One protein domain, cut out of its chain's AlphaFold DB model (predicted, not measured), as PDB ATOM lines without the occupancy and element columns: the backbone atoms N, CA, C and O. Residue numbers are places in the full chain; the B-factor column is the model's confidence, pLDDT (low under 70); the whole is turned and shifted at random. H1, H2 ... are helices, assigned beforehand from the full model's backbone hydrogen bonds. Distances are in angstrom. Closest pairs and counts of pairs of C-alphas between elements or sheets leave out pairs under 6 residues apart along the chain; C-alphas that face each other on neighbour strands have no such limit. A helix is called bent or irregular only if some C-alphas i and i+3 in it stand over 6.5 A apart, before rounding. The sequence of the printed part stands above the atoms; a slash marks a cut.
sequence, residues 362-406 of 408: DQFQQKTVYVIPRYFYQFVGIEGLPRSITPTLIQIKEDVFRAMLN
ATOM      1  N   ASP A 362     191.301 180.845 116.095       68.19
ATOM      2  CA  ASP A 362     191.523 179.415 116.336       68.19
ATOM      3  C   ASP A 362     192.624 178.803 115.451       68.19
ATOM      4  O   ASP A 362     193.292 177.850 115.844       68.19
ATOM      5  N   GLN A 363     192.867 179.362 114.261       70.44
ATOM      6  CA  GLN A 363     193.898 178.890 113.325       70.44
ATOM      7  C   GLN A 363     195.219 179.662 113.444       70.44
ATOM      8  O   GLN A 363     196.165 179.394 112.696       70.44
ATOM      9  N   PHE A 364     195.314 180.628 114.365       74.06
ATOM     10  CA  PHE A 364     196.475 181.509 114.483       74.06
ATOM     11  C   PHE A 364     197.762 180.729 114.770       74.06
ATOM     12  O   PHE A 364     198.770 180.939 114.093       74.06
ATOM     13  N   GLN A 365     197.726 179.781 115.712       75.62
ATOM     14  CA  GLN A 365     198.895 178.974 116.073       75.62
ATOM     15  C   GLN A 365     199.376 178.117 114.897       75.62
ATOM     16  O   GLN A 365     200.548 178.181 114.532       75.62
ATOM     17  N   GLN A 366     198.465 177.383 114.247       74.00
ATOM     18  CA  GLN A 366     198.793 176.558 113.079       74.00
ATOM     19  C   GLN A 366     199.401 177.406 111.961       74.00
ATOM     20  O   GLN A 366     200.431 177.054 111.394       74.00
ATOM     21  N   LYS A 367     198.815 178.569 111.673       73.00
ATOM     22  CA  LYS A 367     199.313 179.441 110.612       73.00
ATOM     23  C   LYS A 367     200.662 180.061 110.967       73.00
ATOM     24  O   LYS A 367     201.503 180.175 110.085       73.00
ATOM     25  N   THR A 368     200.908 180.391 112.233       77.19
ATOM     26  CA  THR A 368     202.205 180.900 112.713       77.19
ATOM     27  C   THR A 368     203.326 179.892 112.451       77.19
ATOM     28  O   THR A 368     204.382 180.278 111.948       77.19
ATOM     29  N   VAL A 369     203.057 178.599 112.678       77.75
ATOM     30  CA  VAL A 369     203.994 177.495 112.411       77.75
ATOM     31  C   VAL A 369     204.348 177.369 110.928       77.75
ATOM     32  O   VAL A 369     205.465 176.989 110.623       77.75
ATOM     33  N   TYR A 370     203.473 177.729 109.987       75.19
ATOM     34  CA  TYR A 370     203.814 177.685 108.554       75.19
ATOM     35  C   TYR A 370     204.329 179.023 108.011       75.19
ATOM     36  O   TYR A 370     205.186 179.064 107.129       75.19
ATOM     37  N   VAL A 371     203.805 180.134 108.524       80.12
ATOM     38  CA  VAL A 371     204.059 181.479 108.003       80.12
ATOM     39  C   VAL A 371     205.408 182.018 108.457       80.12
ATOM     40  O   VAL A 371     206.130 182.560 107.622       80.12
ATOM     41  N   ILE A 372     205.780 181.854 109.733       80.69
ATOM     42  CA  ILE A 372     207.087 182.318 110.222       80.69
ATOM     43  C   ILE A 372     208.222 181.596 109.482       80.69
ATOM     44  O   ILE A 372     209.070 182.284 108.910       80.69
ATOM     45  N   PRO A 373     208.223 180.252 109.385       80.62
ATOM     46  CA  PRO A 373     209.239 179.520 108.633       80.62
ATOM     47  C   PRO A 373     209.316 179.911 107.165       80.62
ATOM     48  O   PRO A 373     210.403 180.130 106.634       80.62
ATOM     49  N   ARG A 374     208.156 180.064 106.518       80.12
ATOM     50  CA  ARG A 374     208.076 180.501 105.126       80.12
ATOM     51  C   ARG A 374     208.687 181.886 104.935       80.12
ATOM     52  O   ARG A 374     209.487 182.055 104.020       80.12
ATOM     53  N   TYR A 375     208.336 182.867 105.767       81.50
ATOM     54  CA  TYR A 375     208.905 184.211 105.648       81.50
ATOM     55  C   TYR A 375     210.392 184.237 105.990       81.50
ATOM     56  O   TYR A 375     211.141 184.919 105.301       81.50
ATOM     57  N   PHE A 376     210.838 183.462 106.982       80.56
ATOM     58  CA  PHE A 376     212.261 183.329 107.292       80.56
ATOM     59  C   PHE A 376     213.023 182.720 106.104       80.56
ATOM     60  O   PHE A 376     214.074 183.227 105.722       80.56
ATOM     61  N   TYR A 377     212.455 181.702 105.442       82.69
ATOM     62  CA  TYR A 377     213.024 181.118 104.223       82.69
ATOM     63  C   TYR A 377     213.069 182.135 103.085       82.69
ATOM     64  O   TYR A 377     214.076 182.262 102.395       82.69
ATOM     65  N   GLN A 378     211.999 182.899 102.882       80.00
ATOM     66  CA  GLN A 378     211.928 183.908 101.824       80.00
ATOM     67  C   GLN A 378     212.783 185.153 102.106       80.00
ATOM     68  O   GLN A 378     213.128 185.861 101.166       80.00
ATOM     69  N   PHE A 379     213.165 185.400 103.363       77.81
ATOM     70  CA  PHE A 379     213.975 186.553 103.761       77.81
ATOM     71  C   PHE A 379     215.346 186.585 103.069       77.81
ATOM     72  O   PHE A 379     215.828 187.655 102.702       77.81
ATOM     73  N   VAL A 380     215.960 185.419 102.842       76.12
ATOM     74  CA  VAL A 380     217.244 185.306 102.133       76.12
ATOM     75  C   VAL A 380     216.999 184.911 100.678       76.12
ATOM     76  O   VAL A 380     216.880 183.730 100.344       76.12
ATOM     77  N   GLY A 381     216.908 185.902  99.794       75.19
ATOM     78  CA  GLY A 381     216.814 185.685  98.350       75.19
ATOM     79  C   GLY A 381     218.181 185.393  97.723       75.19
ATOM     80  O   GLY A 381     219.136 186.128  97.947       75.19
ATOM     81  N   ILE A 382     218.268 184.343  96.905       81.75
ATOM     82  CA  ILE A 382     219.461 183.984  96.102       81.75
ATOM     83  C   ILE A 382     219.198 184.076  94.592       81.75
ATOM     84  O   ILE A 382     220.049 183.740  93.773       81.75
ATOM     85  N   GLU A 383     218.018 184.573  94.227       71.62
ATOM     86  CA  GLU A 383     217.515 184.693  92.853       71.62
ATOM     87  C   GLU A 383     218.322 185.698  92.006       71.62
ATOM     88  O   GLU A 383     218.252 185.662  90.783       71.62
ATOM     89  N   GLY A 384     219.123 186.560  92.645       69.88
ATOM     90  CA  GLY A 384     220.016 187.519  91.984       69.88
ATOM     91  C   GLY A 384     221.436 187.010  91.699       69.88
ATOM     92  O   GLY A 384     222.247 187.765  91.169       69.88
ATOM     93  N   LEU A 385     221.770 185.768  92.069       82.06
ATOM     94  CA  LEU A 385     223.105 185.195  91.862       82.06
ATOM     95  C   LEU A 385     223.240 184.506  90.491       82.06
ATOM     96  O   LEU A 385     222.233 184.085  89.916       82.06
ATOM     97  N   PRO A 386     224.470 184.353  89.955       86.62
ATOM     98  CA  PRO A 386     224.704 183.648  88.699       86.62
ATOM     99  C   PRO A 386     224.094 182.244  88.694       86.62
ATOM    100  O   PRO A 386     224.302 181.468  89.626       86.62
ATOM    101  N   ARG A 387     223.424 181.883  87.590       87.69
ATOM    102  CA  ARG A 387     222.733 180.588  87.431       87.69
ATOM    103  C   ARG A 387     223.629 179.362  87.641       87.69
ATOM    104  O   ARG A 387     223.107 178.284  87.891       87.69
ATOM    105  N   SER A 388     224.951 179.515  87.544       91.62
ATOM    106  CA  SER A 388     225.925 178.456  87.822       91.62
ATOM    107  C   SER A 388     225.997 178.065  89.301       91.62
ATOM    108  O   SER A 388     226.255 176.904  89.595       91.62
ATOM    109  N   ILE A 389     225.759 179.002  90.224       90.31
ATOM    110  CA  ILE A 389     225.850 178.766  91.676       90.31
ATOM    111  C   ILE A 389     224.479 178.692  92.354       90.31
ATOM    112  O   ILE A 389     224.360 178.136  93.446       90.31
ATOM    113  N   THR A 390     223.436 179.231  91.715       88.88
ATOM    114  CA  THR A 390     222.080 179.277  92.275       88.88
ATOM    115  C   THR A 390     221.549 177.899  92.697       88.88
ATOM    116  O   THR A 390     221.051 177.818  93.816       88.88
ATOM    117  N   PRO A 391     221.670 176.808  91.906       89.81
ATOM    118  CA  PRO A 391     221.122 175.504  92.298       89.81
ATOM    119  C   PRO A 391     221.747 174.963  93.589       89.81
ATOM    120  O   PRO A 391     221.033 174.561  94.504       89.81
ATOM    121  N   THR A 392     223.077 175.033  93.701       90.94
ATOM    122  CA  THR A 392     223.814 174.578  94.886       90.94
ATOM    123  C   THR A 392     223.440 175.392  96.121       90.94
ATOM    124  O   THR A 392     223.216 174.833  97.192       90.94
ATOM    125  N   LEU A 393     223.315 176.713  95.981       89.25
ATOM    126  CA  LEU A 393     222.923 177.586  97.087       89.25
ATOM    127  C   LEU A 393     221.455 177.410  97.491       89.25
ATOM    128  O   LEU A 393     221.153 177.513  98.678       89.25
ATOM    129  N   ILE A 394     220.553 177.116  96.544       89.12
ATOM    130  CA  ILE A 394     219.159 176.751  96.848       89.12
ATOM    131  C   ILE A 394     219.141 175.491  97.704       89.12
ATOM    132  O   ILE A 394     218.454 175.475  98.721       89.12
ATOM    133  N   GLN A 395     219.924 174.481  97.331       89.31
ATOM    134  CA  GLN A 395     219.968 173.218  98.055       89.31
ATOM    135  C   GLN A 395     220.541 173.387  99.469       89.31
ATOM    136  O   GLN A 395     219.908 172.975 100.433       89.31
ATOM    137  N   ILE A 396     221.657 174.112  99.621       88.69
ATOM    138  CA  ILE A 396     222.219 174.442 100.945       88.69
ATOM    139  C   ILE A 396     221.194 175.195 101.798       88.69
ATOM    140  O   ILE A 396     221.009 174.891 102.976       88.69
ATOM    141  N   LYS A 397     220.512 176.185 101.210       88.06
ATOM    142  CA  LYS A 397     219.462 176.940 101.894       88.06
ATOM    143  C   LYS A 397     218.324 176.012 102.324       88.06
ATOM    144  O   LYS A 397     217.858 176.112 103.451       88.06
ATOM    145  N   GLU A 398     217.871 175.114 101.462       87.50
ATOM    146  CA  GLU A 398     216.831 174.140 101.791       87.50
ATOM    147  C   GLU A 398     217.244 173.224 102.949       87.50
ATOM    148  O   GLU A 398     216.477 173.088 103.900       87.50
ATOM    149  N   ASP A 399     218.458 172.678 102.925       88.19
ATOM    150  CA  ASP A 399     218.972 171.782 103.966       88.19
ATOM    151  C   ASP A 399     219.087 172.486 105.326       88.19
ATOM    152  O   ASP A 399     218.624 171.974 106.349       88.19
ATOM    153  N   VAL A 400     219.631 173.706 105.335       84.19
ATOM    154  CA  VAL A 400     219.754 174.547 106.536       84.19
ATOM    155  C   VAL A 400     218.382 174.867 107.132       84.19
ATOM    156  O   VAL A 400     218.181 174.777 108.345       84.19
ATOM    157  N   PHE A 401     217.411 175.214 106.286       83.38
ATOM    158  CA  PHE A 401     216.063 175.529 106.744       83.38
ATOM    159  C   PHE A 401     215.286 174.286 107.181       83.38
ATOM    160  O   PHE A 401     214.590 174.355 108.189       83.38
ATOM    161  N   ARG A 402     215.444 173.137 106.515       81.94
ATOM    162  CA  ARG A 402     214.888 171.854 106.978       81.94
ATOM    163  C   ARG A 402     215.434 171.465 108.352       81.94
ATOM    164  O   ARG A 402     214.664 171.022 109.198       81.94
ATOM    165  N   ALA A 403     216.728 171.680 108.599       79.62
ATOM    166  CA  ALA A 403     217.345 171.414 109.897       79.62
ATOM    167  C   ALA A 403     216.828 172.345 111.011       79.62
ATOM    168  O   ALA A 403     216.645 171.894 112.138       79.62
ATOM    169  N   MET A 404     216.561 173.622 110.705       71.75
ATOM    170  CA  MET A 404     216.026 174.594 111.674       71.75
ATOM    171  C   MET A 404     214.520 174.463 111.927       71.75
ATOM    172  O   MET A 404     214.054 174.790 113.016       71.75
ATOM    173  N   LEU A 405     213.752 174.056 110.915       72.00
ATOM    174  CA  LEU A 405     212.289 174.116 110.924       72.00
ATOM    175  C   LEU A 405     211.611 172.775 111.173       72.00
ATOM    176  O   LEU A 405     210.388 172.762 111.250       72.00
ATOM    177  N   ASN A 406     212.363 171.679 111.299       59.78
ATOM    178  CA  ASN A 406     211.823 170.407 111.765       59.78
ATOM    179  C   ASN A 406     211.429 170.535 113.247       59.78
ATOM    180  O   ASN A 406     212.322 170.581 114.101       59.78
TER     181      ASN A 406
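Overview. This is residues 362 to 406 of the 408 residues of the protein "PMT_2 domain-containing protein" of Chloroflexi bacterium HGW-Chloroflexi-5 (UniProt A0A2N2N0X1). Two helices make a loose, staggered fold-back: the chain runs out along H1, rounds a loop, and returns along H2, whose last residues come near H1 around Pro 373. Residues 362 to 368 of H1 stick out free at one end. The printed part has 45 residues with two named helices, H1 then H2, no named strand, and is all helix. It is loose, with a radius of gyration of the C-alphas of 13.0 A and spans of 45 by 19 by 10 A.

Along the chain. Find C-alpha 362 at (191.523, 179.415, 116.336); from there H1, residues 362 to 379, runs 26.7 A. It has a kink of 32 degrees near residue 370 and is irregular, with C-alphas 362 and 365 7.4 A apart. H2, residues 390 to 405, runs 21.7 A to C-alpha 405 at (212.289, 174.116, 110.924).

Arrangement. H1 and H2 are close but not clearly touching; their closest C-alphas, Pro 373 and Leu 405, are 6.6 A apart. They run opposite ways at a shallow tilt of 34 degrees, only just short of steep. Every O i to N i+4 pair is within hydrogen-bond range in H2, and 12 of 14 in H1.

Size, cuts and confidence. Look to Asp 362 and Ser 388 for the C-alphas farthest apart, 44.7 A. The printed part has no cut, and the link of 10 residues is short. Residues 362, 384 and 406 have pLDDT under 70.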